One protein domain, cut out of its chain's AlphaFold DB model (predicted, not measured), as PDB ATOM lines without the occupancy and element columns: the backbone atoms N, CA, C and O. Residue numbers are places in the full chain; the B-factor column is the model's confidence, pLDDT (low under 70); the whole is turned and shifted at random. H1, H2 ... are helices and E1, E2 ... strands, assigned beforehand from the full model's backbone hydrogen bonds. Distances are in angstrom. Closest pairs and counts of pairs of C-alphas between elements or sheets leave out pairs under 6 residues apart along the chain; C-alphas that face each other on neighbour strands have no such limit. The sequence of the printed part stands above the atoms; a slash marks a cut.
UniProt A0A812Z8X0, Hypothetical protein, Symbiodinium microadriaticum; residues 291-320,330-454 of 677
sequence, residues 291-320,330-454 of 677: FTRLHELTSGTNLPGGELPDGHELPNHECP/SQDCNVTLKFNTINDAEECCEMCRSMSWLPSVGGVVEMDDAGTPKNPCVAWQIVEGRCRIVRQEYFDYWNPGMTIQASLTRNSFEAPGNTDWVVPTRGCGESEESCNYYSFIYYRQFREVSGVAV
ATOM      1  N   PHE A 291      29.096  34.411 -36.198       88.50
ATOM      2  CA  PHE A 291      28.744  35.755 -35.769       88.50
ATOM      3  C   PHE A 291      29.806  36.337 -34.837       88.50
ATOM      4  O   PHE A 291      30.525  35.645 -34.124       88.50
ATOM      5  N   THR A 292      29.883  37.657 -34.824       88.31
ATOM      6  CA  THR A 292      30.746  38.447 -33.957       88.31
ATOM      7  C   THR A 292      29.906  39.541 -33.321       88.31
ATOM      8  O   THR A 292      29.043  40.135 -33.971       88.31
ATOM      9  N   ARG A 293      30.143  39.814 -32.040       89.00
ATOM     10  CA  ARG A 293      29.497  40.923 -31.344       89.00
ATOM     11  C   ARG A 293      30.015  42.258 -31.877       89.00
ATOM     12  O   ARG A 293      31.211  42.438 -32.092       89.00
ATOM     13  N   LEU A 294      29.117  43.218 -32.056       88.25
ATOM     14  CA  LEU A 294      29.466  44.583 -32.428       88.25
ATOM     15  C   LEU A 294      29.892  45.369 -31.180       88.25
ATOM     16  O   LEU A 294      29.055  45.823 -30.402       88.25
ATOM     17  N   HIS A 295      31.200  45.506 -30.965       83.44
ATOM     18  CA  HIS A 295      31.759  46.147 -29.762       83.44
ATOM     19  C   HIS A 295      31.817  47.674 -29.859       83.44
ATOM     20  O   HIS A 295      31.969  48.347 -28.845       83.44
ATOM     21  N   GLU A 296      31.706  48.236 -31.061       83.94
ATOM     22  CA  GLU A 296      31.795  49.676 -31.317       83.94
ATOM     23  C   GLU A 296      30.555  50.445 -30.855       83.94
ATOM     24  O   GLU A 296      30.634  51.648 -30.606       83.94
ATOM     25  N   LEU A 297      29.413  49.760 -30.752       80.25
ATOM     26  CA  LEU A 297      28.151  50.333 -30.301       80.25
ATOM     27  C   LEU A 297      27.859  49.847 -28.881       80.25
ATOM     28  O   LEU A 297      27.179  48.846 -28.663       80.25
ATOM     29  N   THR A 298      28.393  50.568 -27.897       74.75
ATOM     30  CA  THR A 298      28.094  50.355 -26.476       74.75
ATOM     31  C   THR A 298      27.722  51.676 -25.826       74.75
ATOM     32  O   THR A 298      28.473  52.645 -25.934       74.75
ATOM     33  N   SER A 299      26.600  51.706 -25.112       66.62
ATOM     34  CA  SER A 299      26.101  52.915 -24.438       66.62
ATOM     35  C   SER A 299      26.743  53.144 -23.061       66.62
ATOM     36  O   SER A 299      26.459  54.119 -22.379       66.62
ATOM     37  N   GLY A 300      27.621  52.236 -22.637       68.38
ATOM     38  CA  GLY A 300      28.318  52.259 -21.360       68.38
ATOM     39  C   GLY A 300      29.144  50.988 -21.190       68.38
ATOM     40  O   GLY A 300      29.249  50.167 -22.104       68.38
ATOM     41  N   THR A 301      29.727  50.793 -20.009       64.56
ATOM     42  CA  THR A 301      30.481  49.573 -19.711       64.56
ATOM     43  C   THR A 301      29.545  48.362 -19.738       64.56
ATOM     44  O   THR A 301      28.746  48.186 -18.825       64.56
ATOM     45  N   ASN A 302      29.666  47.517 -20.766       68.75
ATOM     46  CA  ASN A 302      28.825  46.333 -20.991       68.75
ATOM     47  C   ASN A 302      27.329  46.621 -21.181       68.75
ATOM     48  O   ASN A 302      26.508  45.758 -20.882       68.75
ATOM     49  N   LEU A 303      26.967  47.797 -21.689       80.88
ATOM     50  CA  LEU A 303      25.587  48.075 -22.085       80.88
ATOM     51  C   LEU A 303      25.477  48.057 -23.610       80.88
ATOM     52  O   LEU A 303      26.329  48.661 -24.274       80.88
ATOM     53  N   PRO A 304      24.480  47.357 -24.181       85.50
ATOM     54  CA  PRO A 304      24.270  47.350 -25.621       85.50
ATOM     55  C   PRO A 304      24.010  48.771 -26.127       85.50
ATOM     56  O   PRO A 304      23.383  49.597 -25.462       85.50
ATOM     57  N   GLY A 305      24.554  49.078 -27.298       85.12
ATOM     58  CA  GLY A 305      24.301  50.320 -28.012       85.12
ATOM     59  C   GLY A 305      23.813  50.031 -29.421       85.12
ATOM     60  O   GLY A 305      24.082  48.968 -29.983       85.12
ATOM     61  N   GLY A 306      23.106  51.000 -29.994       85.69
ATOM     62  CA  GLY A 306      22.460  50.832 -31.285       85.69
ATOM     63  C   GLY A 306      21.204  49.963 -31.222       85.69
ATOM     64  O   GLY A 306      20.928  49.242 -30.261       85.69
ATOM     65  N   GLU A 307      20.442  50.039 -32.302       86.19
ATOM     66  CA  GLU A 307      19.208  49.292 -32.510       86.19
ATOM     67  C   GLU A 307      19.182  48.836 -33.972       86.19
ATOM     68  O   GLU A 307      19.383  49.664 -34.866       86.19
ATOM     69  N   LEU A 308      18.982  47.538 -34.224       87.75
ATOM     70  CA  LEU A 308      18.726  47.022 -35.572       87.75
ATOM     71  C   LEU A 308      17.353  47.486 -36.087       87.75
ATOM     72  O   LEU A 308      16.428  47.647 -35.284       87.75
ATOM     73  N   PRO A 309      17.188  47.657 -37.412       81.25
ATOM     74  CA  PRO A 309      15.948  48.157 -37.994       81.25
ATOM     75  C   PRO A 309      14.748  47.305 -37.615       81.25
ATOM     76  O   PRO A 309      14.851  46.083 -37.477       81.25
ATOM     77  N   ASP A 310      13.596  47.964 -37.491       79.12
ATOM     78  CA  ASP A 310      12.328  47.256 -37.392       79.12
ATOM     79  C   ASP A 310      12.072  46.459 -38.686       79.12
ATOM     80  O   ASP A 310      12.563  46.791 -39.774       79.12
ATOM     81  N   GLY A 311      11.342  45.358 -38.557       78.94
ATOM     82  CA  GLY A 311      11.150  44.391 -39.626       78.94
ATOM     83  C   GLY A 311       9.725  43.898 -39.741       78.94
ATOM     84  O   GLY A 311       8.858  44.224 -38.927       78.94
ATOM     85  N   HIS A 312       9.496  43.092 -40.776       82.12
ATOM     86  CA  HIS A 312       8.214  42.435 -40.978       82.12
ATOM     87  C   HIS A 312       7.916  41.488 -39.806       82.12
ATOM     88  O   HIS A 312       8.776  40.705 -39.398       82.12
ATOM     89  N   GLU A 313       6.720  41.607 -39.238       80.94
ATOM     90  CA  GLU A 313       6.343  40.984 -37.970       80.94
ATOM     91  C   GLU A 313       5.853  39.545 -38.155       80.94
ATOM     92  O   GLU A 313       4.789  39.305 -38.718       80.94
ATOM     93  N   LEU A 314       6.596  38.588 -37.604       79.38
ATOM     94  CA  LEU A 314       6.264  37.168 -37.610       79.38
ATOM     95  C   LEU A 314       5.919  36.658 -36.195       79.38
ATOM     96  O   LEU A 314       6.514  37.117 -35.210       79.38
ATOM     97  N   PRO A 315       5.002  35.675 -36.074       73.00
ATOM     98  CA  PRO A 315       4.215  35.044 -37.145       73.00
ATOM     99  C   PRO A 315       2.877  35.759 -37.432       73.00
ATOM    100  O   PRO A 315       2.049  35.233 -38.168       73.00
ATOM    101  N   ASN A 316       2.625  36.919 -36.816       74.50
ATOM    102  CA  ASN A 316       1.341  37.621 -36.895       74.50
ATOM    103  C   ASN A 316       0.969  38.074 -38.312       74.50
ATOM    104  O   ASN A 316      -0.220  38.210 -38.616       74.50
ATOM    105  N   HIS A 317       1.961  38.333 -39.161       76.44
ATOM    106  CA  HIS A 317       1.768  38.718 -40.550       76.44
ATOM    107  C   HIS A 317       2.500  37.726 -41.454       76.44
ATOM    108  O   HIS A 317       3.641  37.359 -41.195       76.44
ATOM    109  N   GLU A 318       1.813  37.234 -42.484       77.06
ATOM    110  CA  GLU A 318       2.456  36.440 -43.530       77.06
ATOM    111  C   GLU A 318       3.290  37.362 -44.421       77.06
ATOM    112  O   GLU A 318       2.936  38.527 -44.641       77.06
ATOM    113  N   CYS A 319       4.380  36.823 -44.965       78.69
ATOM    114  CA  CYS A 319       5.165  37.510 -45.974       78.69
ATOM    115  C   CYS A 319       4.246  37.830 -47.164       78.69
ATOM    116  O   CYS A 319       3.601  36.915 -47.684       78.69
ATOM    117  N   PRO A 320       4.153  39.102 -47.589       71.19
ATOM    118  CA  PRO A 320       3.250  39.473 -48.665       71.19
ATOM    119  C   PRO A 320       3.602  38.718 -49.955       71.19
ATOM    120  O   PRO A 320       4.773  38.539 -50.287       71.19
ATOM    121  N   SER A 330       8.450  48.282 -48.634       46.19
ATOM    122  CA  SER A 330       7.885  47.606 -47.450       46.19
ATOM    123  C   SER A 330       7.389  46.175 -47.741       46.19
ATOM    124  O   SER A 330       6.689  45.585 -46.924       46.19
ATOM    125  N   GLN A 331       7.771  45.628 -48.891       50.88
ATOM    126  CA  GLN A 331       7.779  44.210 -49.270       50.88
ATOM    127  C   GLN A 331       9.269  43.800 -49.236       50.88
ATOM    128  O   GLN A 331      10.111  44.568 -49.688       50.88
ATOM    129  N   ASP A 332       9.777  42.727 -48.647       65.31
ATOM    130  CA  ASP A 332       9.250  41.445 -48.212       65.31
ATOM    131  C   ASP A 332      10.133  40.976 -47.048       65.31
ATOM    132  O   ASP A 332      11.175  41.571 -46.763       65.31
ATOM    133  N   CYS A 333       9.820  39.839 -46.445       79.44
ATOM    134  CA  CYS A 333      10.683  39.069 -45.541       79.44
ATOM    135  C   CYS A 333      12.164  38.861 -45.981       79.44
ATOM    136  O   CYS A 333      12.940  38.192 -45.297       79.44
ATOM    137  N   ASN A 334      12.566  39.404 -47.131       82.38
ATOM    138  CA  ASN A 334      13.882  39.473 -47.752       82.38
ATOM    139  C   ASN A 334      14.865  40.464 -47.122       82.38
ATOM    140  O   ASN A 334      16.065  40.254 -47.264       82.38
ATOM    141  N   VAL A 335      14.417  41.493 -46.398       84.25
ATOM    142  CA  VAL A 335      15.338  42.510 -45.848       84.25
ATOM    143  C   VAL A 335      15.463  42.455 -44.329       84.25
ATOM    144  O   VAL A 335      16.550  42.185 -43.813       84.25
ATOM    145  N   THR A 336      14.368  42.675 -43.606       86.19
ATOM    146  CA  THR A 336      14.335  42.748 -42.143       86.19
ATOM    147  C   THR A 336      13.123  42.001 -41.614       86.19
ATOM    148  O   THR A 336      12.027  42.059 -42.174       86.19
ATOM    149  N   LEU A 337      13.326  41.280 -40.519       86.81
ATOM    150  CA  LEU A 337      12.310  40.450 -39.884       86.81
ATOM    151  C   LEU A 337      12.319  40.708 -38.387       86.81
ATOM    152  O   LEU A 337      13.376  40.911 -37.788       86.81
ATOM    153  N   LYS A 338      11.132  40.668 -37.795       87.00
ATOM    154  CA  LYS A 338      10.910  40.813 -36.364       87.00
ATOM    155  C   LYS A 338      10.059  39.653 -35.883       87.00
ATOM    156  O   LYS A 338       8.940  39.478 -36.351       87.00
ATOM    157  N   PHE A 339      10.563  38.897 -34.921       84.94
ATOM    158  CA  PHE A 339       9.842  37.800 -34.292       84.94
ATOM    159  C   PHE A 339       9.338  38.249 -32.928       84.94
ATOM    160  O   PHE A 339      10.120  38.602 -32.046       84.94
ATOM    161  N   ASN A 340       8.020  38.237 -32.755       76.62
ATOM    162  CA  ASN A 340       7.386  38.650 -31.503       76.62
ATOM    163  C   ASN A 340       7.505  37.618 -30.382       76.62
ATOM    164  O   ASN A 340       7.299  37.954 -29.221       76.62
ATOM    165  N   THR A 341       7.736  36.363 -30.742       76.38
ATOM    166  CA  THR A 341       7.706  35.218 -29.830       76.38
ATOM    167  C   THR A 341       9.094  34.694 -29.482       76.38
ATOM    168  O   THR A 341       9.208  33.876 -28.577       76.38
ATOM    169  N   ILE A 342      10.134  35.206 -30.148       82.62
ATOM    170  CA  ILE A 342      11.533  34.867 -29.888       82.62
ATOM    171  C   ILE A 342      12.167  36.030 -29.128       82.62
ATOM    172  O   ILE A 342      12.362  37.117 -29.677       82.62
ATOM    173  N   ASN A 343      12.473  35.786 -27.863       80.50
ATOM    174  CA  ASN A 343      13.014  36.753 -26.903       80.50
ATOM    175  C   ASN A 343      14.348  36.295 -26.294       80.50
ATOM    176  O   ASN A 343      14.997  37.065 -25.590       80.50
ATOM    177  N   ASP A 344      14.768  35.074 -26.615       80.69
ATOM    178  CA  ASP A 344      16.033  34.486 -26.216       80.69
ATOM    179  C   ASP A 344      17.121  34.738 -27.275       80.69
ATOM    180  O   ASP A 344      16.868  34.703 -28.483       80.69
ATOM    181  N   ALA A 345      18.344  35.023 -26.826       84.56
ATOM    182  CA  ALA A 345      19.444  35.371 -27.722       84.56
ATOM    183  C   ALA A 345      19.961  34.170 -28.532       84.56
ATOM    184  O   ALA A 345      20.303  34.347 -29.704       84.56
ATOM    185  N   GLU A 346      19.994  32.969 -27.948       83.06
ATOM    186  CA  GLU A 346      20.385  31.743 -28.653       83.06
ATOM    187  C   GLU A 346      19.320  31.399 -29.702       83.06
ATOM    188  O   GLU A 346      19.647  31.223 -30.873       83.06
ATOM    189  N   GLU A 347      18.037  31.403 -29.328       83.50
ATOM    190  CA  GLU A 347      16.927  31.145 -30.252       83.50
ATOM    191  C   GLU A 347      16.878  32.190 -31.380       83.50
ATOM    192  O   GLU A 347      16.649  31.849 -32.542       83.50
ATOM    193  N   CYS A 348      17.164  33.462 -31.079       89.19
ATOM    194  CA  CYS A 348      17.259  34.509 -32.093       89.19
ATOM    195  C   CYS A 348      18.434  34.290 -33.053       89.19
ATOM    196  O   CYS A 348      18.282  34.432 -34.272       89.19
ATOM    197  N   CYS A 349      19.594  33.905 -32.520       89.56
ATOM    198  CA  CYS A 349      20.737  33.525 -33.333       89.56
ATOM    199  C   CYS A 349      20.401  32.326 -34.229       89.56
ATOM    200  O   CYS A 349      20.677  32.360 -35.431       89.56
ATOM    201  N   GLU A 350      19.757  31.293 -33.686       86.62
ATOM    202  CA  GLU A 350      19.377  30.091 -34.428       86.62
ATOM    203  C   GLU A 350      18.339  30.390 -35.506       86.62
ATOM    204  O   GLU A 350      18.422  29.882 -36.631       86.62
ATOM    205  N   MET A 351      17.399  31.288 -35.215       88.44
ATOM    206  CA  MET A 351      16.449  31.783 -36.200       88.44
ATOM    207  C   MET A 351      17.146  32.566 -37.313       88.44
ATOM    208  O   MET A 351      16.838  32.372 -38.487       88.44
ATOM    209  N   CYS A 352      18.131  33.403 -36.982       91.50
ATOM    210  CA  CYS A 352      18.959  34.085 -37.975       91.50
ATOM    211  C   CYS A 352      19.757  33.075 -38.821       91.50
ATOM    212  O   CYS A 352      19.753  33.146 -40.050       91.50
ATOM    213  N   ARG A 353      20.411  32.092 -38.198       87.38
ATOM    214  CA  ARG A 353      21.236  31.094 -38.891       87.38
ATOM    215  C   ARG A 353      20.414  30.216 -39.836       87.38
ATOM    216  O   ARG A 353      20.787  30.065 -40.997       87.38
ATOM    217  N   SER A 354      19.307  29.662 -39.344       84.06
ATOM    218  CA  SER A 354      18.477  28.697 -40.078       84.06
ATOM    219  C   SER A 354      17.436  29.349 -40.989       84.06
ATOM    220  O   SER A 354      17.074  28.770 -42.011       84.06
ATOM    221  N   MET A 355      16.930  30.532 -40.615       87.50
ATOM    222  CA  MET A 355      15.753  31.178 -41.211       87.50
ATOM    223  C   MET A 355      14.555  30.222 -41.352       87.50
ATOM    224  O   MET A 355      13.762  30.322 -42.291       87.50
ATOM    225  N   SER A 356      14.433  29.274 -40.419       84.25
ATOM    226  CA  SER A 356      13.560  28.100 -40.534       84.25
ATOM    227  C   SER A 356      12.067  28.428 -40.607       84.25
ATOM    228  O   SER A 356      11.302  27.650 -41.173       84.25
ATOM    229  N   TRP A 357      11.638  29.579 -40.082       84.25
ATOM    230  CA  TRP A 357      10.232  29.990 -40.123       84.25
ATOM    231  C   TRP A 357       9.797  30.544 -41.474       84.25
ATOM    232  O   TRP A 357       8.617  30.434 -41.803       84.25
ATOM    233  N   LEU A 358      10.720  31.107 -42.263       83.88
ATOM    234  CA  LEU A 358      10.381  31.836 -43.487       83.88
ATOM    235  C   LEU A 358       9.516  31.035 -44.470       83.88
ATOM    236  O   LEU A 358       8.478  31.563 -44.869       83.88
ATOM    237  N   PRO A 359       9.852  29.778 -44.824       83.38
ATOM    238  CA  PRO A 359       9.046  29.006 -45.771       83.38
ATOM    239  C   PRO A 359       7.595  28.799 -45.319       83.38
ATOM    240  O   PRO A 359       6.691  28.737 -46.147       83.38
ATOM    241  N   SER A 360       7.365  28.711 -44.008       80.62
ATOM    242  CA  SER A 360       6.048  28.445 -43.423       80.62
ATOM    243  C   SER A 360       5.142  29.675 -43.366       80.62
ATOM    244  O   SER A 360       3.949  29.527 -43.123       80.62
ATOM    245  N   VAL A 361       5.691  30.874 -43.578       76.56
ATOM    246  CA  VAL A 361       4.959  32.153 -43.568       76.56
ATOM    247  C   VAL A 361       4.964  32.836 -44.940       76.56
ATOM    248  O   VAL A 361       4.739  34.036 -45.027       76.56
ATOM    249  N   GLY A 362       5.260  32.094 -46.014       75.19
ATOM    250  CA  GLY A 362       5.282  32.615 -47.390       75.19
ATOM    251  C   GLY A 362       6.603  33.261 -47.825       75.19
ATOM    252  O   GLY A 362       6.712  33.742 -48.949       75.19
ATOM    253  N   GLY A 363       7.628  33.265 -46.968       78.31
ATOM    254  CA  GLY A 363       8.969  33.749 -47.294       78.31
ATOM    255  C   GLY A 363       9.814  32.720 -48.050       78.31
ATOM    256  O   GLY A 363       9.529  31.523 -48.050       78.31
ATOM    257  N   VAL A 364      10.905  33.175 -48.677       78.62
ATOM    258  CA  VAL A 364      11.776  32.318 -49.499       78.62
ATOM    259  C   VAL A 364      13.209  32.282 -48.961       78.62
ATOM    260  O   VAL A 364      13.840  33.315 -48.709       78.62
ATOM    261  N   VAL A 365      13.743  31.063 -48.847       83.56
ATOM    262  CA  VAL A 365      15.167  30.791 -48.619       83.56
ATOM    263  C   VAL A 365      15.731  30.128 -49.873       83.56
ATOM    264  O   VAL A 365      15.694  28.909 -50.028       83.56
ATOM    265  N   GLU A 366      16.219  30.941 -50.809       85.06
ATOM    266  CA  GLU A 366      16.896  30.423 -51.997       85.06
ATOM    267  C   GLU A 366      18.326  30.000 -51.669       85.06
ATOM    268  O   GLU A 366      19.090  30.786 -51.104       85.06
ATOM    269  N   MET A 367      18.704  28.799 -52.101       85.12
ATOM    270  CA  MET A 367      20.080  28.306 -52.042       85.12
ATOM    271  C   MET A 367      20.762  28.456 -53.407       85.12
ATOM    272  O   MET A 367      20.106  28.418 -54.452       85.12
ATOM    273  N   ASP A 368      22.077  28.646 -53.407       81.81
ATOM    274  CA  ASP A 368      22.914  28.502 -54.596       81.81
ATOM    275  C   ASP A 368      23.309  27.032 -54.847       81.81
ATOM    276  O   ASP A 368      22.946  26.127 -54.091       81.81
ATOM    277  N   ASP A 369      24.062  26.786 -55.923       80.62
ATOM    278  CA  ASP A 369      24.511  25.441 -56.314       80.62
ATOM    279  C   ASP A 369      25.428  24.777 -55.267       80.62
ATOM    280  O   ASP A 369      25.609  23.558 -55.285       80.62
ATOM    281  N   ALA A 370      26.010  25.562 -54.354       74.62
ATOM    282  CA  ALA A 370      26.842  25.085 -53.255       74.62
ATOM    283  C   ALA A 370      26.030  24.803 -51.976       74.62
ATOM    284  O   ALA A 370      26.614  24.428 -50.960       74.62
ATOM    285  N   GLY A 371      24.702  24.966 -52.007       75.31
ATOM    286  CA  GLY A 371      23.832  24.804 -50.839       75.31
ATOM    287  C   GLY A 371      23.900  25.978 -49.861       75.31
ATOM    288  O   GLY A 371      23.491  25.843 -48.710       75.31
ATOM    289  N   THR A 372      24.422  27.122 -50.302       78.62
ATOM    290  CA  THR A 372      24.573  28.325 -49.486       78.62
ATOM    291  C   THR A 372      23.379  29.258 -49.713       78.62
ATOM    292  O   THR A 372      22.989  29.466 -50.865       78.62
ATOM    293  N   PRO A 373      22.782  29.868 -48.669       83.44
ATOM    294  CA  PRO A 373      21.684  30.805 -48.875       83.44
ATOM    295  C   PRO A 373      22.135  32.017 -49.698       83.44
ATOM    296  O   PRO A 373      23.115  32.676 -49.351       83.44
ATOM    297  N   LYS A 374      21.393  32.359 -50.757       85.44
ATOM    298  CA  LYS A 374      21.674  33.539 -51.593       85.44
ATOM    299  C   LYS A 374      21.444  34.845 -50.838       85.44
ATOM    300  O   LYS A 374      22.185  35.806 -51.038       85.44
ATOM    301  N   ASN A 375      20.430  34.873 -49.975       87.94
ATOM    302  CA  ASN A 375      20.095  36.009 -49.119       87.94
ATOM    303  C   ASN A 375      20.023  35.563 -47.640       87.94
ATOM    304  O   ASN A 375      18.925  35.371 -47.104       87.94
ATOM    305  N   PRO A 376      21.180  35.313 -47.000       90.50
ATOM    306  CA  PRO A 376      21.262  34.853 -45.617       90.50
ATOM    307  C   PRO A 376      20.949  35.977 -44.631       90.50
ATOM    308  O   PRO A 376      21.134  37.154 -44.938       90.50
ATOM    309  N   CYS A 377      20.581  35.616 -43.405       92.12
ATOM    310  CA  CYS A 377      20.693  36.533 -42.277       92.12
ATOM    311  C   CYS A 377      22.167  36.845 -41.974       92.12
ATOM    312  O   CYS A 377      23.008  35.935 -41.951       92.12
ATOM    313  N   VAL A 378      22.475  38.116 -41.717       92.94
ATOM    314  CA  VAL A 378      23.838  38.602 -41.454       92.94
ATOM    315  C   VAL A 378      23.964  39.465 -40.205       92.94
ATOM    316  O   VAL A 378      25.087  39.741 -39.795       92.94
ATOM    317  N   ALA A 379      22.856  39.863 -39.578       93.94
ATOM    318  CA  ALA A 379      22.867  40.503 -38.266       93.94
ATOM    319  C   ALA A 379      21.594  40.188 -37.476       93.94
ATOM    320  O   ALA A 379      20.532  40.012 -38.075       93.94
ATOM    321  N   TRP A 380      21.694  40.151 -36.149       94.25
ATOM    322  CA  TRP A 380      20.555  39.950 -35.256       94.25
ATOM    323  C   TRP A 380      20.732  40.655 -33.904       94.25
ATOM    324  O   TRP A 380      21.850  40.997 -33.504       94.25
ATOM    325  N   GLN A 381      19.610  40.915 -33.228       93.19
ATOM    326  CA  GLN A 381      19.543  41.556 -31.913       93.19
ATOM    327  C   GLN A 381      18.180  41.277 -31.255       93.19
ATOM    328  O   GLN A 381      17.156  41.330 -31.932       93.19
ATOM    329  N   ILE A 382      18.138  41.060 -29.939       90.06
ATOM    330  CA  ILE A 382      16.916  41.232 -29.145       90.06
ATOM    331  C   ILE A 382      16.728  42.721 -28.872       90.06
ATOM    332  O   ILE A 382      17.593  43.358 -28.272       90.06
ATOM    333  N   VAL A 383      15.595  43.275 -29.288       87.00
ATOM    334  CA  VAL A 383      15.216  44.665 -29.030       87.00
ATOM    335  C   VAL A 383      13.826  44.680 -28.422       87.00
ATOM    336  O   VAL A 383      12.857  44.310 -29.086       87.00
ATOM    337  N   GLU A 384      13.735  45.097 -27.160       80.81
ATOM    338  CA  GLU A 384      12.475  45.232 -26.421       80.81
ATOM    339  C   GLU A 384      11.647  43.940 -26.424       80.81
ATOM    340  O   GLU A 384      10.426  43.962 -26.556       80.81
ATOM    341  N   GLY A 385      12.328  42.796 -26.304       77.94
ATOM    342  CA  GLY A 385      11.702  41.467 -26.276       77.94
ATOM    343  C   GLY A 385      11.423  40.832 -27.611       77.94
ATOM    344  O   GLY A 385      10.712  39.837 -27.671       77.94
ATOM    345  N   ARG A 386      11.995  41.385 -28.679       83.94
ATOM    346  CA  ARG A 386      11.783  40.879 -30.025       83.94
ATOM    347  C   ARG A 386      13.101  40.580 -30.690       83.94
ATOM    348  O   ARG A 386      13.959  41.456 -30.788       83.94
ATOM    349  N   CYS A 387      13.227  39.371 -31.208       89.12
ATOM    350  CA  CYS A 387      14.311  39.032 -32.104       89.12
ATOM    351  C   CYS A 387      14.138  39.792 -33.416       89.12
ATOM    352  O   CYS A 387      13.181  39.577 -34.162       89.12
ATOM    353  N   ARG A 388      15.072  40.693 -33.699       90.56
ATOM    354  CA  ARG A 388      15.197  41.376 -34.982       90.56
ATOM    355  C   ARG A 388      16.357  40.765 -35.734       90.56
ATOM    356  O   ARG A 388      17.454  40.659 -35.187       90.56
ATOM    357  N   ILE A 389      16.127  40.403 -36.989       93.12
ATOM    358  CA  ILE A 389      17.172  39.897 -37.872       93.12
ATOM    359  C   ILE A 389      17.208  40.697 -39.172       93.12
ATOM    360  O   ILE A 389      16.178  41.145 -39.682       93.12
ATOM    361  N   VAL A 390      18.407  40.865 -39.721       91.19
ATOM    362  CA  VAL A 390      18.666  41.610 -40.955       91.19
ATOM    363  C   VAL A 390      19.389  40.702 -41.936       91.19
ATOM    364  O   VAL A 390      20.384  40.054 -41.599       91.19
ATOM    365  N   ARG A 391      18.881  40.650 -43.164       90.94
ATOM    366  CA  ARG A 391      19.388  39.795 -44.238       90.94
ATOM    367  C   ARG A 391      20.359  40.547 -45.149       90.94
ATOM    368  O   ARG A 391      20.389  41.773 -45.172       90.94
ATOM    369  N   GLN A 392      21.182  39.811 -45.891       88.94
ATOM    370  CA  GLN A 392      22.234  40.364 -46.754       88.94
ATOM    371  C   GLN A 392      21.692  41.379 -47.772       88.94
ATOM    372  O   GLN A 392      22.318  42.414 -47.993       88.94
ATOM    373  N   GLU A 393      20.522  41.114 -48.354       87.06
ATOM    374  CA  GLU A 393      19.895  41.968 -49.370       87.06
ATOM    375  C   GLU A 393      19.638  43.397 -48.878       87.06
ATOM    376  O   GLU A 393      19.801  44.355 -49.635       87.06
ATOM    377  N   TYR A 394      19.342  43.555 -47.586       84.56
ATOM    378  CA  TYR A 394      19.213  44.866 -46.963       84.56
ATOM    379  C   TYR A 394      20.496  45.702 -47.140       84.56
ATOM    380  O   TYR A 394      20.453  46.867 -47.544       84.56
ATOM    381  N   PHE A 395      21.659  45.105 -46.868       83.81
ATOM    382  CA  PHE A 395      22.945  45.793 -46.974       83.81
ATOM    383  C   PHE A 395      23.389  45.970 -48.422       83.81
ATOM    384  O   PHE A 395      23.948  47.013 -48.750       83.81
ATOM    385  N   ASP A 396      23.104  45.005 -49.295       83.25
ATOM    386  CA  ASP A 396      23.424  45.103 -50.722       83.25
ATOM    387  C   ASP A 396      22.718  46.293 -51.384       83.25
ATOM    388  O   ASP A 396      23.298  46.965 -52.238       83.25
ATOM    389  N   TYR A 397      21.478  46.569 -50.977       80.12
ATOM    390  CA  TYR A 397      20.694  47.673 -51.513       80.12
ATOM    391  C   TYR A 397      21.136  49.031 -50.941       80.12
ATOM    392  O   TYR A 397      21.370  49.978 -51.695       80.12
ATOM    393  N   TRP A 398      21.283  49.136 -49.615       77.69
ATOM    394  CA  TRP A 398      21.517  50.424 -48.947       77.69
ATOM    395  C   TRP A 398      22.988  50.791 -48.739       77.69
ATOM    396  O   TRP A 398      23.321  51.974 -48.680       77.69
ATOM    397  N   ASN A 399      23.873  49.802 -48.624       79.31
ATOM    398  CA  ASN A 399      25.303  49.977 -48.361       79.31
ATOM    399  C   ASN A 399      26.160  49.127 -49.326       79.31
ATOM    400  O   ASN A 399      27.021  48.358 -48.880       79.31
ATOM    401  N   PRO A 400      25.956  49.245 -50.655       81.75
ATOM    402  CA  PRO A 400      26.642  48.401 -51.624       81.75
ATOM    403  C   PRO A 400      28.163  48.553 -51.521       81.75
ATOM    404  O   PRO A 400      28.705  49.659 -51.564       81.75
ATOM    405  N   GLY A 401      28.863  47.421 -51.421       81.00
ATOM    406  CA  GLY A 401      30.327  47.381 -51.376       81.00
ATOM    407  C   GLY A 401      30.944  47.768 -50.028       81.00
ATOM    408  O   GLY A 401      32.150  48.005 -49.973       81.00
ATOM    409  N   MET A 402      30.156  47.827 -48.952       84.50
ATOM    410  CA  MET A 402      30.649  47.964 -47.581       84.50
ATOM    411  C   MET A 402      30.613  46.627 -46.839       84.50
ATOM    412  O   MET A 402      29.803  45.752 -47.142       84.50
ATOM    413  N   THR A 403      31.477  46.470 -45.835       88.44
ATOM    414  CA  THR A 403      31.337  45.362 -44.882       88.44
ATOM    415  C   THR A 403      30.101  45.573 -44.009       88.44
ATOM    416  O   THR A 403      29.643  46.707 -43.814       88.44
ATOM    417  N   ILE A 404      29.569  44.489 -43.445       88.50
ATOM    418  CA  ILE A 404      28.413  44.549 -42.544       88.50
ATOM    419  C   ILE A 404      28.741  45.414 -41.319       88.50
ATOM    420  O   ILE A 404      28.015  46.363 -41.036       88.50
ATOM    421  N   GLN A 405      29.891  45.196 -40.675       89.62
ATOM    422  CA  GLN A 405      30.366  46.012 -39.546       89.62
ATOM    423  C   GLN A 405      30.410  47.514 -39.870       89.62
ATOM    424  O   GLN A 405      29.908  48.342 -39.106       89.62
ATOM    425  N   ALA A 406      30.994  47.879 -41.018       86.25
ATOM    426  CA  ALA A 406      31.099  49.275 -41.430       86.25
ATOM    427  C   ALA A 406      29.723  49.884 -41.721       86.25
ATOM    428  O   ALA A 406      29.524  51.075 -41.502       86.25
ATOM    429  N   SER A 407      28.774  49.079 -42.201       84.25
ATOM    430  CA  SER A 407      27.397  49.514 -42.452       84.25
ATOM    431  C   SER A 407      26.627  49.745 -41.148       84.25
ATOM    432  O   SER A 407      25.940  50.756 -41.011       84.25
ATOM    433  N   LEU A 408      26.786  48.847 -40.167       85.31
ATOM    434  CA  LEU A 408      26.138  48.929 -38.851       85.31
ATOM    435  C   LEU A 408      26.630  50.126 -38.018       85.31
ATOM    436  O   LEU A 408      25.866  50.700 -37.251       85.31
ATOM    437  N   THR A 409      27.893  50.529 -38.176       84.31
ATOM    438  CA  THR A 409      28.518  51.621 -37.398       84.31
ATOM    439  C   THR A 409      28.423  52.995 -38.069       84.31
ATOM    440  O   THR A 409      28.932  53.994 -37.553       84.31
ATOM    441  N   ARG A 410      27.788  53.078 -39.242       77.12
ATOM    442  CA  ARG A 410      27.754  54.299 -40.046       77.12
ATOM    443  C   ARG A 410      26.682  55.278 -39.564       77.12
ATOM    444  O   ARG A 410      25.489  55.009 -39.657       77.12
ATOM    445  N   ASN A 411      27.123  56.484 -39.201       67.62
ATOM    446  CA  ASN A 411      26.269  57.584 -38.722       67.62
ATOM    447  C   ASN A 411      25.754  58.540 -39.824       67.62
ATOM    448  O   ASN A 411      25.239  59.608 -39.504       67.62
ATOM    449  N   SER A 412      25.948  58.244 -41.118       61.31
ATOM    450  CA  SER A 412      25.533  59.157 -42.201       61.31
ATOM    451  C   SER A 412      24.162  58.789 -42.771       61.31
ATOM    452  O   SER A 412      24.008  57.691 -43.308       61.31
ATOM    453  N   PHE A 413      23.234  59.749 -42.746       55.16
ATOM    454  CA  PHE A 413      21.835  59.594 -43.161       55.16
ATOM    455  C   PHE A 413      21.541  60.038 -44.610       55.16
ATOM    456  O   PHE A 413      20.401  60.343 -44.954       55.16
ATOM    457  N   GLU A 414      22.564  60.139 -45.465       49.75
ATOM    458  CA  GLU A 414      22.419  60.602 -46.853       49.75
ATOM    459  C   GLU A 414      22.305  59.428 -47.826       49.75
ATOM    460  O   GLU A 414      23.148  58.536 -47.800       49.75
ATOM    461  N   ALA A 415      21.314  59.460 -48.723       42.97
ATOM    462  CA  ALA A 415      21.168  58.465 -49.781       42.97
ATOM    463  C   ALA A 415      22.384  58.455 -50.744       42.97
ATOM    464  O   ALA A 415      22.805  59.526 -51.192       42.97
ATOM    465  N   PRO A 416      22.903  57.276 -51.144       43.09
ATOM    466  CA  PRO A 416      22.550  55.952 -50.634       43.09
ATOM    467  C   PRO A 416      23.220  55.735 -49.263       43.09
ATOM    468  O   PRO A 416      24.446  55.658 -49.160       43.09
ATOM    469  N   GLY A 417      22.412  55.709 -48.203       45.72
ATOM    470  CA  GLY A 417      22.857  55.689 -46.811       45.72
ATOM    471  C   GLY A 417      21.683  55.798 -45.834       45.72
ATOM    472  O   GLY A 417      20.573  56.157 -46.227       45.72
ATOM    473  N   ASN A 418      21.953  55.411 -44.581       47.84
ATOM    474  CA  ASN A 418      21.010  55.069 -43.507       47.84
ATOM    475  C   ASN A 418      19.951  56.146 -43.225       47.84
ATOM    476  O   ASN A 418      20.190  57.008 -42.388       47.84
ATOM    477  N   THR A 419      18.749  56.093 -43.799       43.16
ATOM    478  CA  THR A 419      17.659  56.972 -43.334       43.16
ATOM    479  C   THR A 419      16.885  56.317 -42.184       43.16
ATOM    480  O   THR A 419      15.714  55.992 -42.359       43.16
ATOM    481  N   ASP A 420      17.532  56.187 -41.012       48.97
ATOM    482  CA  ASP A 420      16.902  55.845 -39.711       48.97
ATOM    483  C   ASP A 420      16.743  54.337 -39.393       48.97
ATOM    484  O   ASP A 420      15.733  53.911 -38.835       48.97
ATOM    485  N   TRP A 421      17.724  53.505 -39.769       53.41
ATOM    486  CA  TRP A 421      17.520  52.050 -39.828       53.41
ATOM    487  C   TRP A 421      18.366  51.215 -38.864       53.41
ATOM    488  O   TRP A 421      17.806  50.528 -38.027       53.41
ATOM    489  N   VAL A 422      19.697  51.288 -38.918       59.91
ATOM    490  CA  VAL A 422      20.506  51.042 -37.718       59.91
ATOM    491  C   VAL A 422      20.803  52.414 -37.195       59.91
ATOM    492  O   VAL A 422      21.344  53.242 -37.933       59.91
ATOM    493  N   VAL A 423      20.412  52.685 -35.965       62.59
ATOM    494  CA  VAL A 423      20.635  54.005 -35.401       62.59
ATOM    495  C   VAL A 423      21.630  53.831 -34.271       62.59
ATOM    496  O   VAL A 423      21.225  53.554 -33.148       62.59
ATOM    497  N   PRO A 424      22.943  53.977 -34.546       64.19
ATOM    498  CA  PRO A 424      23.988  53.970 -33.521       64.19
ATOM    499  C   PRO A 424      23.713  54.925 -32.357       64.19
ATOM    500  O   PRO A 424      24.255  54.756 -31.272       64.19
ATOM    501  N   THR A 425      22.881  55.943 -32.597       65.25
ATOM    502  CA  THR A 425      22.432  56.924 -31.607       65.25
ATOM    503  C   THR A 425      21.108  56.566 -30.913       65.25
ATOM    504  O   THR A 425      20.689  57.324 -30.043       65.25
ATOM    505  N   ARG A 426      20.424  55.473 -31.290       70.00
ATOM    506  CA  ARG A 426      19.288  54.868 -30.561       70.00
ATOM    507  C   ARG A 426      19.773  53.623 -29.814       70.00
ATOM    508  O   ARG A 426      20.941  53.245 -29.894       70.00
ATOM    509  N   GLY A 427      18.874  53.016 -29.056       73.00
ATOM    510  CA  GLY A 427      19.155  51.946 -28.110       73.00
ATOM    511  C   GLY A 427      18.733  52.356 -26.704       73.00
ATOM    512  O   GLY A 427      18.150  53.419 -26.495       73.00
ATOM    513  N   CYS A 428      19.067  51.524 -25.729       79.12
ATOM    514  CA  CYS A 428      18.632  51.675 -24.341       79.12
ATOM    515  C   CYS A 428      19.238  52.864 -23.561       79.12
ATOM    516  O   CYS A 428      18.914  53.080 -22.391       79.12
ATOM    517  N   GLY A 429      20.137  53.638 -24.179       80.12
ATOM    518  CA  GLY A 429      20.854  54.728 -23.519       80.12
ATOM    519  C   GLY A 429      21.767  54.229 -22.393       80.12
ATOM    520  O   GLY A 429      22.336  53.148 -22.473       80.12
ATOM    521  N   GLU A 430      21.930  55.027 -21.338       80.19
ATOM    522  CA  GLU A 430      22.808  54.687 -20.201       80.19
ATOM    523  C   GLU A 430      22.063  53.985 -19.047       80.19
ATOM    524  O   GLU A 430      22.672  53.647 -18.031       80.19
ATOM    525  N   SER A 431      20.744  53.780 -19.169       83.88
ATOM    526  CA  SER A 431      19.952  53.130 -18.121       83.88
ATOM    527  C   SER A 431      20.126  51.623 -18.179       83.88
ATOM    528  O   SER A 431      19.723  50.978 -19.140       83.88
ATOM    529  N   GLU A 432      20.656  51.041 -17.111       82.38
ATOM    530  CA  GLU A 432      20.798  49.590 -17.002       82.38
ATOM    531  C   GLU A 432      19.453  48.862 -17.009       82.38
ATOM    532  O   GLU A 432      19.364  47.790 -17.591       82.38
ATOM    533  N   GLU A 433      18.404  49.451 -16.423       85.00
ATOM    534  CA  GLU A 433      17.046  48.894 -16.480       85.00
ATOM    535  C   GLU A 433      16.534  48.881 -17.924       85.00
ATOM    536  O   GLU A 433      16.080  47.844 -18.385       85.00
ATOM    537  N   SER A 434      16.667  49.979 -18.677       83.94
ATOM    538  CA  SER A 434      16.264  49.987 -20.097       83.94
ATOM    539  C   SER A 434      17.126  49.022 -20.922       83.94
ATOM    540  O   SER A 434      16.627  48.263 -21.752       83.94
ATOM    541  N   CYS A 435      18.429  48.969 -20.641       86.56
ATOM    542  CA  CYS A 435      19.362  48.096 -21.345       86.56
ATOM    543  C   CYS A 435      19.165  46.618 -21.052       86.56
ATOM    544  O   CYS A 435      19.602  45.793 -21.852       86.56
ATOM    545  N   ASN A 436      18.471  46.273 -19.970       85.75
ATOM    546  CA  ASN A 436      18.080  44.900 -19.720       85.75
ATOM    547  C   ASN A 436      17.127  44.367 -20.785       85.75
ATOM    548  O   ASN A 436      17.052  43.162 -20.893       85.75
ATOM    549  N   TYR A 437      16.459  45.186 -21.600       85.81
ATOM    550  CA  TYR A 437      15.548  44.698 -22.647       85.81
ATOM    551  C   TYR A 437      16.203  44.584 -24.036       85.81
ATOM    552  O   TYR A 437      15.514  44.345 -25.030       85.81
ATOM    553  N   TYR A 438      17.522  44.777 -24.122       88.44
ATOM    554  CA  TYR A 438      18.288  44.775 -25.369       88.44
ATOM    555  C   TYR A 438      19.419  43.752 -25.289       88.44
ATOM    556  O   TYR A 438      20.156  43.746 -24.313       88.44
ATOM    557  N   SER A 439      19.632  42.934 -26.319       89.62
ATOM    558  CA  SER A 439      20.910  42.230 -26.476       89.62
ATOM    559  C   SER A 439      21.927  43.126 -27.188       89.62
ATOM    560  O   SER A 439      21.591  44.160 -27.778       89.62
ATOM    561  N   PHE A 440      23.189  42.697 -27.200       89.44
ATOM    562  CA  PHE A 440      24.156  43.242 -28.152       89.44
ATOM    563  C   PHE A 440      23.755  42.895 -29.587       89.44
ATOM    564  O   PHE A 440      23.066  41.900 -29.825       89.44
ATOM    565  N   ILE A 441      24.209  43.716 -30.533       91.31
ATOM    566  CA  ILE A 441      24.118  43.404 -31.958       91.31
ATOM    567  C   ILE A 441      25.201  42.378 -32.281       91.31
ATOM    568  O   ILE A 441      26.376  42.593 -31.975       91.31
ATOM    569  N   TYR A 442      24.810  41.294 -32.937       92.75
ATOM    570  CA  TYR A 442      25.726  40.302 -33.488       92.75
ATOM    571  C   TYR A 442      25.623  40.314 -35.006       92.75
ATOM    572  O   TYR A 442      24.537  40.475 -35.560       92.75
ATOM    573  N   TYR A 443      26.751  40.164 -35.694       92.56
ATOM    574  CA  TYR A 443      26.815  40.239 -37.149       92.56
ATOM    575  C   TYR A 443      27.838  39.266 -37.731       92.56
ATOM    576  O   TYR A 443      28.747  38.830 -37.037       92.56
ATOM    577  N   ARG A 444      27.715  38.943 -39.018       90.69
ATOM    578  CA  ARG A 444      28.699  38.150 -39.766       90.69
ATOM    579  C   ARG A 444      28.904  38.709 -41.163       90.69
ATOM    580  O   ARG A 444      27.975  39.245 -41.764       90.69
ATOM    581  N   GLN A 445      30.110  38.562 -41.703       88.06
ATOM    582  CA  GLN A 445      30.388  38.887 -43.101       88.06
ATOM    583  C   GLN A 445      30.181  37.636 -43.955       88.06
ATOM    584  O   GLN A 445      30.875  36.645 -43.766       88.06
ATOM    585  N   PHE A 446      29.238  37.688 -44.896       82.62
ATOM    586  CA  PHE A 446      28.868  36.514 -45.694       82.62
ATOM    587  C   PHE A 446      29.293  36.600 -47.168       82.62
ATOM    588  O   PHE A 446      29.350  35.596 -47.870       82.62
ATOM    589  N   ARG A 447      29.625  37.800 -47.655       78.88
ATOM    590  CA  ARG A 447      30.131  38.028 -49.018       78.88
ATOM    591  C   ARG A 447      31.448  38.781 -48.997       78.88
ATOM    592  O   ARG A 447      31.666  39.609 -48.115       78.88
ATOM    593  N   GLU A 448      32.317  38.503 -49.963       76.69
ATOM    594  CA  GLU A 448      33.571  39.239 -50.092       76.69
ATOM    595  C   GLU A 448      33.295  40.699 -50.444       76.69
ATOM    596  O   GLU A 448      32.468  41.019 -51.302       76.69
ATOM    597  N   VAL A 449      34.026  41.589 -49.787       78.62
ATOM    598  CA  VAL A 449      34.028  43.023 -50.069       78.62
ATOM    599  C   VAL A 449      35.485  43.428 -50.238       78.62
ATOM    600  O   VAL A 449      36.335  42.915 -49.518       78.62
ATOM    601  N   SER A 450      35.806  44.304 -51.197       69.12
ATOM    602  CA  SER A 450      37.191  44.689 -51.535       69.12
ATOM    603  C   SER A 450      38.100  44.849 -50.306       69.12
ATOM    604  O   SER A 450      37.976  45.815 -49.558       69.12
ATOM    605  N   GLY A 451      39.041  43.914 -50.133       66.81
ATOM    606  CA  GLY A 451      40.025  43.920 -49.045       66.81
ATOM    607  C   GLY A 451      39.655  43.111 -47.794       66.81
ATOM    608  O   GLY A 451      40.491  43.011 -46.901       66.81
ATOM    609  N   VAL A 452      38.465  42.507 -47.736       74.31
ATOM    610  CA  VAL A 452      38.009  41.629 -46.647       74.31
ATOM    611  C   VAL A 452      37.502  40.317 -47.245       74.31
ATOM    612  O   VAL A 452      36.427  40.262 -47.846       74.31
ATOM    613  N   ALA A 453      38.309  39.264 -47.103       71.88
ATOM    614  CA  ALA A 453      37.911  37.907 -47.466       71.88
ATOM    615  C   ALA A 453      36.888  37.371 -46.454       71.88
ATOM    616  O   ALA A 453      36.975  37.675 -45.262       71.88
ATOM    617  N   VAL A 454      35.936  36.568 -46.928       74.44
ATOM    618  CA  VAL A 454      35.014  35.826 -46.057       74.44
ATOM    619  C   VAL A 454      35.734  34.592 -45.538       74.44
ATOM    620  O   VAL A 454      36.399  33.902 -46.311       74.44
TER     621      VAL A 454
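What this domain is: This is residues 291 to 320 and 330 to 454 of the 677 residues of the protein "Hypothetical protein" of Symbiodinium microadriaticum (UniProt A0A812Z8X0). With little regular structure, this domain is a small twisted sheet, H1 over its strands E5 and E4, and long loops. The printed part has 155 residues, of which the named elements, in the order E1 E2 E3 H1 H2 E4 E5 H3 H4 H5 along the chain, hold only 53, class mixed; the mixed sheet's order is E2 E3 E5 E4. It is compact, radius of gyration of the C-alphas 15.0 A, spanning 45 by 38 by 26 A.

How they stand to each other: E1, residues 298 to 300, pairs with no named strand. E2, 312 to 314, is parallel to E3, 336 to 339, at 28 degrees; look at N 314 and O 338, 2.8 A. H1, 345 to 354, is on the sheet at a height of 8.1 A, making two layers, helix on one face; its C-alpha 352 comes closest to C-alpha 377 of E4, 377 to 383, at 5.2 A. E3, H1 with H2, 358 to 361, and E4 form a split strand-helix-strand unit, two same-way strands joined through helices, its crossover right-handed; E5, 386 to 391, is between the strands. E5 is antiparallel to E3, N 339 to O 387 2.8 A, and forms an antiparallel hairpin with E4, N 388 to O 381 2.8 A. H3, 392 to 398, only grazes the sheet and is close but not clearly touching H4, 404 to 408: C-alphas 395 and 404 are 7.1 A apart. H5, 432 to 435, is apart from H4. In H1, H3 and H4 every O i to N i+4 pair is within hydrogen-bond range; H2 and H5 are too short for one.

Where its parts are: Find E1's start, C-alpha 298, at (28.094, 50.355, -26.476) and H5's end, C-alpha 435, at (19.362, 48.096, -21.345). E4 measures 16.5 A, E5 16.2 A, H1 14.1 A.

The domain as a whole: Residues 321 to 329 are cut out, 9.4 A between C-alphas 320 and 330. Links E1 to E2, H2 to E4 and H4 to H5 are long. The pLDDT is under 70 at 299 to 302, 330 to 332, 411 to 425 and 450 to 451.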